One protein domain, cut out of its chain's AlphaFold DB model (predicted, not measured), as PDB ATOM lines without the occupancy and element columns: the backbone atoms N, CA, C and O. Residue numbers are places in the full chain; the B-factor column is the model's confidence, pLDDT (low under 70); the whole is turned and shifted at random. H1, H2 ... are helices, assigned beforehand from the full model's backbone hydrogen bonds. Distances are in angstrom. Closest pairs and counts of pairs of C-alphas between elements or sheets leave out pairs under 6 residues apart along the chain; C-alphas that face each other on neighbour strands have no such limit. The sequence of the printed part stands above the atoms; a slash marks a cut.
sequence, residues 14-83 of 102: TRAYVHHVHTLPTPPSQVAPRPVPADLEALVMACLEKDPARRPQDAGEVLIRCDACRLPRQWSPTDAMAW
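AT A GLANCE: This is residues 14 to 83 of the 102 residues of an uncharacterized protein of Vicinamibacteria bacterium TBR-22 (UniProt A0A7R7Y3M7). What shape do these atoms make? A small helical hairpin, H2 and H3 side by side, makes the middle, and a short helix at each far end, H1 and H4, lies crosswise to it. Residues 14 to 19 of H1, residues 77 to 83 of H4 and the loop of residues 30 to 35 stick out. What is it built of? The printed part has 70 residues with four named helices, H1 to H4 in chain order, and no named strand; its class is all helix. It is loose, with a radius of gyration of the C-alphas of 14.3 A and spans of 41 by 29 by 20 A.

IN THESE COORDINATES: Where is the first helix? H1 is residues 14 to 22, 12.9 A long, and C-alpha 14 is at (81.193, 130.351, 1.853). Where are the others? H2 is residues 38 to 48, 15.3 A long, and H3 is residues 59 to 67, 12.4 A long. H4 is residues 77 to 83, 9.9 A long, with C-alpha 83 at (105.660, 159.225, 4.817).

HOW THE PARTS SIT: Which helices touch? H2 and H3 touch and form a helical hairpin, at a shallow tilt of 13 degrees, opposite ways. Their closest C-alphas are those of Leu 40 and Cys 66, 6.9 A apart. And the rest? H1 and H4 touch no helix. Are the backbones well formed? Each O i to N i+4 pair is within hydrogen-bond range in H2, H3 and H4, and 4 of 5 are in H1.

THE WHOLE: How large is it? The C-alphas of Thr 14 and Thr 78, the two farthest apart, are 41.9 A apart. How is it linked? The printed part has no cut; H1 to H2 is a long link of 15 residues, and H2 to H3 and H3 to H4 are short. How confident is the model? Mean pLDDT of the printed part is 92.2, and no printed residue is under 70.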
ATOM      1  N   THR A  14      81.696 131.217   0.778       76.31
ATOM      2  CA  THR A  14      81.193 130.351   1.853       76.31
ATOM      3  C   THR A  14      82.307 129.683   2.663       76.31
ATOM      4  O   THR A  14      82.187 129.538   3.877       76.31
ATOM      5  N   ARG A  15      83.417 129.325   2.014       78.56
ATOM      6  CA  ARG A  15      84.587 128.707   2.645       78.56
ATOM      7  C   ARG A  15      85.371 129.704   3.500       78.56
ATOM      8  O   ARG A  15      85.857 129.334   4.567       78.56
ATOM      9  N   ALA A  16      85.441 130.967   3.081       81.25
ATOM     10  CA  ALA A  16      86.091 132.021   3.856       81.25
ATOM     11  C   ALA A  16      85.404 132.218   5.218       81.25
ATOM     12  O   ALA A  16      86.092 132.313   6.232       81.25
ATOM     13  N   TYR A  17      84.064 132.183   5.277       83.88
ATOM     14  CA  TYR A  17      83.340 132.263   6.555       83.88
ATOM     15  C   TYR A  17      83.744 131.143   7.517       83.88
ATOM     16  O   TYR A  17      84.055 131.413   8.675       83.88
ATOM     17  N   VAL A  18      83.814 129.898   7.034       83.88
ATOM     18  CA  VAL A  18      84.244 128.745   7.844       83.88
ATOM     19  C   VAL A  18      85.660 128.957   8.385       83.88
ATOM     20  O   VAL A  18      85.903 128.729   9.571       83.88
ATOM     21  N   HIS A  19      86.582 129.454   7.553       85.06
ATOM     22  CA  HIS A  19      87.945 129.768   7.985       85.06
ATOM     23  C   HIS A  19      87.985 130.862   9.056       85.06
ATOM     24  O   HIS A  19      88.668 130.717  10.073       85.06
ATOM     25  N   HIS A  20      87.194 131.921   8.890       84.75
ATOM     26  CA  HIS A  20      87.096 132.982   9.886       84.75
ATOM     27  C   HIS A  20      86.576 132.487  11.240       84.75
ATOM     28  O   HIS A  20      87.017 133.021  12.259       84.75
ATOM     29  N   VAL A  21      85.729 131.453  11.272       86.44
ATOM     30  CA  VAL A  21      85.206 130.877  12.521       86.44
ATOM     31  C   VAL A  21      86.173 129.867  13.144       86.44
ATOM     32  O   VAL A  21      86.434 129.937  14.341       86.44
ATOM     33  N   HIS A  22      86.727 128.941  12.358       86.25
ATOM     34  CA  HIS A  22      87.368 127.740  12.912       86.25
ATOM     35  C   HIS A  22      88.873 127.644  12.679       86.25
ATOM     36  O   HIS A  22      89.547 126.872  13.356       86.25
ATOM     37  N   THR A  23      89.420 128.374  11.710       87.44
ATOM     38  CA  THR A  23      90.814 128.188  11.300       87.44
ATOM     39  C   THR A  23      91.729 129.158  12.030       87.44
ATOM     40  O   THR A  23      91.506 130.372  12.026       87.44
ATOM     41  N   LEU A  24      92.781 128.610  12.640       88.75
ATOM     42  CA  LEU A  24      93.884 129.406  13.157       88.75
ATOM     43  C   LEU A  24      94.640 130.023  11.966       88.75
ATOM     44  O   LEU A  24      95.022 129.284  11.058       88.75
ATOM     45  N   PRO A  25      94.821 131.350  11.924       91.56
ATOM     46  CA  PRO A  25      95.529 132.002  10.830       91.56
ATOM     47  C   PRO A  25      97.020 131.660  10.852       91.56
ATOM     48  O   PRO A  25      97.611 131.448  11.912       91.56
ATOM     49  N   THR A  26      97.636 131.661   9.673       93.12
ATOM     50  CA  THR A  26      99.091 131.565   9.544       93.12
ATOM     51  C   THR A  26      99.741 132.833  10.115       93.12
ATOM     52  O   THR A  26      99.340 133.934   9.721       93.12
ATOM     53  N   PRO A  27     100.738 132.720  11.011       95.00
ATOM     54  CA  PRO A  27     101.457 133.879  11.532       95.00
ATOM     55  C   PRO A  27     102.113 134.702  10.406       95.00
ATOM     56  O   PRO A  27     102.734 134.115   9.512       95.00
ATOM     57  N   PRO A  28     102.016 136.047  10.421       94.81
ATOM     58  CA  PRO A  28     102.619 136.905   9.402       94.81
ATOM     59  C   PRO A  28     104.112 136.660   9.159       94.81
ATOM     60  O   PRO A  28     104.551 136.743   8.017       94.81
ATOM     61  N   SER A  29     104.889 136.323  10.188       95.81
ATOM     62  CA  SER A  29     106.323 136.026  10.101       95.81
ATOM     63  C   SER A  29     106.658 134.858   9.170       95.81
ATOM     64  O   SER A  29     107.771 134.803   8.654       95.81
ATOM     65  N   GLN A  30     105.708 133.952   8.916       95.25
ATOM     66  CA  GLN A  30     105.906 132.799   8.033       95.25
ATOM     67  C   GLN A  30     105.701 133.122   6.548       95.25
ATOM     68  O   GLN A  30     106.145 132.358   5.696       95.25
ATOM     69  N   VAL A  31     105.014 134.224   6.229       94.06
ATOM     70  CA  VAL A  31     104.600 134.551   4.850       94.06
ATOM     71  C   VAL A  31     105.007 135.954   4.402       94.06
ATOM     72  O   VAL A  31     104.996 136.247   3.208       94.06
ATOM     73  N   ALA A  32     105.344 136.850   5.333       94.31
ATOM     74  CA  ALA A  32     105.704 138.220   5.009       94.31
ATOM     75  C   ALA A  32     107.051 138.282   4.267       94.31
ATOM     76  O   ALA A  32     108.013 137.624   4.662       94.31
ATOM     77  N   PRO A  33     107.180 139.147   3.243       92.88
ATOM     78  CA  PRO A  33     108.430 139.313   2.499       92.88
ATOM     79  C   PRO A  33     109.526 140.034   3.302       92.88
ATOM     80  O   PRO A  33     110.657 140.153   2.838       92.88
ATOM     81  N   ARG A  34     109.195 140.578   4.481       91.12
ATOM     82  CA  ARG A  34     110.119 141.284   5.377       91.12
ATOM     83  C   ARG A  34     109.955 140.754   6.802       91.12
ATOM     84  O   ARG A  34     108.846 140.345   7.149       91.12
ATOM     85  N   PRO A  35     111.003 140.824   7.643       92.50
ATOM     86  CA  PRO A  35     110.906 140.426   9.043       92.50
ATOM     87  C   PRO A  35     109.781 141.167   9.772       92.50
ATOM     88  O   PRO A  35     109.678 142.394   9.683       92.50
ATOM     89  N   VAL A  36     108.965 140.420  10.514       93.62
ATOM     90  CA  VAL A  36     107.886 140.964  11.347       93.62
ATOM     91  C   VAL A  36     108.349 140.958  12.808       93.62
ATOM     92  O   VAL A  36     108.724 139.898  13.308       93.62
ATOM     93  N   PRO A  37     108.350 142.108  13.508       94.19
ATOM     94  CA  PRO A  37     108.666 142.153  14.934       94.19
ATOM     95  C   PRO A  37     107.706 141.285  15.758       94.19
ATOM     96  O   PRO A  37     106.495 141.324  15.539       94.19
ATOM     97  N   ALA A  38     108.238 140.539  16.729       94.56
ATOM     98  CA  ALA A  38     107.469 139.567  17.509       94.56
ATOM     99  C   ALA A  38     106.289 140.196  18.271       94.56
ATOM    100  O   ALA A  38     105.186 139.655  18.242       94.56
ATOM    101  N   ASP A  39     106.491 141.366  18.889       94.69
ATOM    102  CA  ASP A  39     105.430 142.080  19.621       94.69
ATOM    103  C   ASP A  39     104.267 142.466  18.682       94.69
ATOM    104  O   ASP A  39     103.094 142.334  19.039       94.69
ATOM    105  N   LEU A  40     104.592 142.871  17.447       94.75
ATOM    106  CA  LEU A  40     103.603 143.234  16.432       94.75
ATOM    107  C   LEU A  40     102.850 142.004  15.914       94.75
ATOM    108  O   LEU A  40     101.630 142.049  15.762       94.75
ATOM    109  N   GLU A  41     103.553 140.896  15.664       96.19
ATOM    110  CA  GLU A  41     102.916 139.628  15.303       96.19
ATOM    111  C   GLU A  41     101.956 139.157  16.400       96.19
ATOM    112  O   GLU A  41     100.810 138.823  16.105       96.19
ATOM    113  N   ALA A  42     102.379 139.198  17.663       95.94
ATOM    114  CA  ALA A  42     101.541 138.807  18.790       95.94
ATOM    115  C   ALA A  42     100.264 139.662  18.892       95.94
ATOM    116  O   ALA A  42      99.189 139.130  19.177       95.94
ATOM    117  N   LEU A  43     100.350 140.972  18.630       96.50
ATOM    118  CA  LEU A  43      99.175 141.845  18.567       96.50
ATOM    119  C   LEU A  43      98.235 141.459  17.417       96.50
ATOM    120  O   LEU A  43      97.036 141.304  17.640       96.50
ATOM    121  N   VAL A  44      98.767 141.253  16.208       95.94
ATOM    122  CA  VAL A  44      97.966 140.831  15.045       95.94
ATOM    123  C   VAL A  44      97.263 139.502  15.317       95.94
ATOM    124  O   VAL A  44      96.068 139.377  15.058       95.94
ATOM    125  N   MET A  45      97.972 138.526  15.888       96.31
ATOM    126  CA  MET A  45      97.405 137.219  16.218       96.31
ATOM    127  C   MET A  45      96.330 137.318  17.306       96.31
ATOM    128  O   MET A  45      95.292 136.673  17.181       96.31
ATOM    129  N   ALA A  46      96.512 138.180  18.314       96.69
ATOM    130  CA  ALA A  46      95.484 138.440  19.323       96.69
ATOM    131  C   ALA A  46      94.206 139.037  18.709       96.69
ATOM    132  O   ALA A  46      93.106 138.648  19.084       96.69
ATOM    133  N   CYS A  47      94.325 139.927  17.720       96.00
ATOM    134  CA  CYS A  47      93.165 140.458  16.994       96.00
ATOM    135  C   CYS A  47      92.420 139.387  16.172       96.00
ATOM    136  O   CYS A  47      91.229 139.540  15.904       96.00
ATOM    137  N   LEU A  48      93.105 138.313  15.760       95.38
ATOM    138  CA  LEU A  48      92.544 137.230  14.939       95.38
ATOM    139  C   LEU A  48      92.054 136.017  15.745       95.38
ATOM    140  O   LEU A  48      91.513 135.071  15.153       95.38
ATOM    141  N   GLU A  49      92.237 136.037  17.065       95.81
ATOM    142  CA  GLU A  49      91.794 134.995  17.991       95.81
ATOM    143  C   GLU A  49      90.296 134.717  17.826       95.81
ATOM    144  O   GLU A  49      89.525 135.607  17.478       95.81
ATOM    145  N   LYS A  50      89.840 133.480  18.015       93.25
ATOM    146  CA  LYS A  50      88.424 133.127  17.804       93.25
ATOM    147  C   LYS A  50      87.575 133.451  19.016       93.25
ATOM    148  O   LYS A  50      86.447 133.908  18.844       93.25
ATOM    149  N   ASP A  51      88.146 133.277  20.201       94.12
ATOM    150  CA  ASP A  51      87.536 133.666  21.466       94.12
ATOM    151  C   ASP A  51      87.552 135.202  21.626       94.12
ATOM    152  O   ASP A  51      88.630 135.789  21.760       94.12
ATOM    153  N   PRO A  52      86.386 135.879  21.633       93.75
ATOM    154  CA  PRO A  52      86.320 137.329  21.804       93.75
ATOM    155  C   PRO A  52      86.938 137.824  23.119       93.75
ATOM    156  O   PRO A  52      87.460 138.935  23.152       93.75
ATOM    157  N   ALA A  53      86.933 137.012  24.182       96.19
ATOM    158  CA  ALA A  53      87.499 137.392  25.479       96.19
ATOM    159  C   ALA A  53      89.035 137.463  25.467       96.19
ATOM    160  O   ALA A  53      89.641 138.045  26.363       96.19
ATOM    161  N   ARG A  54      89.677 136.868  24.455       94.81
ATOM    162  CA  ARG A  54      91.136 136.870  24.279       94.81
ATOM    163  C   ARG A  54      91.621 137.919  23.277       94.81
ATOM    164  O   ARG A  54      92.829 138.096  23.113       94.81
ATOM    165  N   ARG A  55      90.698 138.603  22.599       96.19
ATOM    166  CA  ARG A  55      91.011 139.731  21.716       96.19
ATOM    167  C   ARG A  55      91.225 140.998  22.540       96.19
ATOM    168  O   ARG A  55      90.676 141.100  23.638       96.19
ATOM    169  N   PRO A  56      91.935 141.998  21.994       97.50
ATOM    170  CA  PRO A  56      91.763 143.367  22.457       97.50
ATOM    171  C   PRO A  56      90.275 143.730  22.437       97.50
ATOM    172  O   PRO A  56      89.585 143.460  21.448       97.50
ATOM    173  N   GLN A  57      89.776 144.285  23.534       97.38
ATOM    174  CA  GLN A  57      88.343 144.507  23.729       97.38
ATOM    175  C   GLN A  57      87.819 145.675  22.893       97.38
ATOM    176  O   GLN A  57      86.650 145.692  22.507       97.38
ATOM    177  N   ASP A  58      88.692 146.624  22.558       97.31
ATOM    178  CA  ASP A  58      88.372 147.762  21.712       97.31
ATOM    179  C   ASP A  58      89.589 148.258  20.911       97.31
ATOM    180  O   ASP A  58      90.721 147.785  21.051       97.31
ATOM    181  N   ALA A  59      89.342 149.228  20.028       95.88
ATOM    182  CA  ALA A  59      90.381 149.828  19.196       95.88
ATOM    183  C   ALA A  59      91.406 150.653  20.000       95.88
ATOM    184  O   ALA A  59      92.542 150.808  19.550       95.88
ATOM    185  N   GLY A  60      91.032 151.177  21.171       97.19
ATOM    186  CA  GLY A  60      91.936 151.911  22.054       97.19
ATOM    187  C   GLY A  60      92.989 150.991  22.667       97.19
ATOM    188  O   GLY A  60      94.172 151.327  22.674       97.19
ATOM    189  N   GLU A  61      92.593 149.790  23.089       97.06
ATOM    190  CA  GLU A  61      93.522 148.763  23.565       97.06
ATOM    191  C   GLU A  61      94.506 148.340  22.464       97.06
ATOM    192  O   GLU A  61      95.707 148.206  22.717       97.06
ATOM    193  N   VAL A  62      94.027 148.190  21.222       96.88
ATOM    194  CA  VAL A  62      94.898 147.918  20.066       96.88
ATOM    195  C   VAL A  62      95.930 149.027  19.890       96.88
ATOM    196  O   VAL A  62      97.106 148.723  19.701       96.88
ATOM    197  N   LEU A  63      95.514 150.296  19.973       94.31
ATOM    198  CA  LEU A  63      96.411 151.442  19.826       94.31
ATOM    199  C   LEU A  63      97.505 151.440  20.903       94.31
ATOM    200  O   LEU A  63      98.685 151.484  20.566       94.31
ATOM    201  N   ILE A  64      97.126 151.282  22.174       94.19
ATOM    202  CA  ILE A  64      98.067 151.231  23.306       94.19
ATOM    203  C   ILE A  64      99.088 150.104  23.119       94.19
ATOM    204  O   ILE A  64     100.290 150.299  23.308       94.19
ATOM    205  N   ARG A  65      98.628 148.908  22.732       94.88
ATOM    206  CA  ARG A  65      99.513 147.759  22.504       94.88
ATOM    207  C   ARG A  65     100.413 147.951  21.287       94.88
ATOM    208  O   ARG A  65     101.549 147.485  21.309       94.88
ATOM    209  N   CYS A  66      99.923 148.614  20.241       92.56
ATOM    210  CA  CYS A  66     100.702 148.937  19.050       92.56
ATOM    211  C   CYS A  66     101.846 149.902  19.393       92.56
ATOM    212  O   CYS A  66     102.992 149.629  19.042       92.56
ATOM    213  N   ASP A  67     101.561 150.957  20.161       91.44
ATOM    214  CA  ASP A  67     102.564 151.935  20.609       91.44
ATOM    215  C   ASP A  67     103.617 151.310  21.539       91.44
ATOM    216  O   ASP A  67     104.776 151.725  21.550       91.44
ATOM    217  N   ALA A  68     103.237 150.276  22.294       92.12
ATOM    218  CA  ALA A  68     104.143 149.528  23.162       92.12
ATOM    219  C   ALA A  68     105.015 148.490  22.425       92.12
ATOM    220  O   ALA A  68     105.929 147.926  23.033       92.12
ATOM    221  N   CYS A  69     104.754 148.202  21.143       93.12
ATOM    222  CA  CYS A  69     105.521 147.209  20.392       93.12
ATOM    223  C   CYS A  69     106.975 147.657  20.209       93.12
ATOM    224  O   CYS A  69     107.255 148.752  19.717       93.12
ATOM    225  N   ARG A  70     107.930 146.769  20.507       90.88
ATOM    226  CA  ARG A  70     109.342 147.044  20.226       90.88
ATOM    227  C   ARG A  70     109.638 146.878  18.743       90.88
ATOM    228  O   ARG A  70     109.695 145.769  18.213       90.88
ATOM    229  N   LEU A  71     109.855 148.008  18.079       88.00
ATOM    230  CA  LEU A  71     110.236 148.079  16.674       88.00
ATOM    231  C   LEU A  71     111.724 148.442  16.540       88.00
ATOM    232  O   LEU A  71     112.234 149.200  17.364       88.00
ATOM    233  N   PRO A  72     112.420 147.984  15.478       86.00
ATOM    234  CA  PRO A  72     113.803 148.397  15.203       86.00
ATOM    235  C   PRO A  72     113.967 149.918  15.095       86.00
ATOM    236  O   PRO A  72     115.004 150.475  15.439       86.00
ATOM    237  N   ARG A  73     112.916 150.587  14.616       86.69
ATOM    238  CA  ARG A  73     112.762 152.035  14.616       86.69
ATOM    239  C   ARG A  73     111.341 152.345  15.057       86.69
ATOM    240  O   ARG A  73     110.391 151.880  14.431       86.69
ATOM    241  N   GLN A  74     111.214 153.137  16.111       86.06
ATOM    242  CA  GLN A  74     109.926 153.635  16.576       86.06
ATOM    243  C   GLN A  74     109.259 154.509  15.507       86.06
ATOM    244  O   GLN A  74     109.911 155.332  14.864       86.06
ATOM    245  N   TRP A  75     107.971 154.259  15.281       87.69
ATOM    246  CA  TRP A  75     107.159 154.928  14.273       87.69
ATOM    247  C   TRP A  75     106.290 155.980  14.953       87.69
ATOM    248  O   TRP A  75     105.366 155.638  15.684       87.69
ATOM    249  N   SER A  76     106.610 157.255  14.751       89.19
ATOM    250  CA  SER A  76     105.876 158.361  15.368       89.19
ATOM    251  C   SER A  76     104.772 158.913  14.454       89.19
ATOM    252  O   SER A  76     104.820 158.729  13.233       89.19
ATOM    253  N   PRO A  77     103.808 159.680  14.998       89.56
ATOM    254  CA  PRO A  77     102.850 160.427  14.181       89.56
ATOM    255  C   PRO A  77     103.518 161.356  13.152       89.56
ATOM    256  O   PRO A  77     103.038 161.487  12.026       89.56
ATOM    257  N   THR A  78     104.659 161.958  13.505       93.56
ATOM    258  CA  THR A  78     105.449 162.799  12.595       93.56
ATOM    259  C   THR A  78     106.016 161.989  11.428       93.56
ATOM    260  O   THR A  78     105.937 162.435  10.284       93.56
ATOM    261  N   ASP A  79     106.531 160.783  11.694       92.38
ATOM    262  CA  ASP A  79     107.007 159.870  10.645       92.38
ATOM    263  C   ASP A  79     105.877 159.466   9.700       92.38
ATOM    264  O   ASP A  79     106.062 159.454   8.484       92.38
ATOM    265  N   ALA A  80     104.697 159.183  10.258       91.62
ATOM    266  CA  ALA A  80     103.521 158.832   9.477       91.62
ATOM    267  C   ALA A  80     103.125 159.956   8.520       91.62
ATOM    268  O   ALA A  80     102.926 159.707   7.331       91.62
ATOM    269  N   MET A  81     103.053 161.194   9.012       94.06
ATOM    270  CA  MET A  81     102.684 162.344   8.189       94.06
ATOM    271  C   MET A  81     103.714 162.609   7.084       94.06
ATOM    272  O   MET A  81     103.338 162.788   5.925       94.06
ATOM    273  N   ALA A  82     105.008 162.548   7.414       95.12
ATOM    274  CA  ALA A  82     106.082 162.688   6.433       95.12
ATOM    275  C   ALA A  82     106.028 161.592   5.355       95.12
ATOM    276  O   ALA A  82     106.173 161.879   4.166       95.12
ATOM    277  N   TRP A  83     105.771 160.342   5.750       94.00
ATOM    278  CA  TRP A  83     105.660 159.225   4.817       94.00
ATOM    279  C   TRP A  83     104.467 159.382   3.876       94.00
ATOM    280  O   TRP A  83     104.630 159.227   2.666       94.00
TER     281      TRP A  83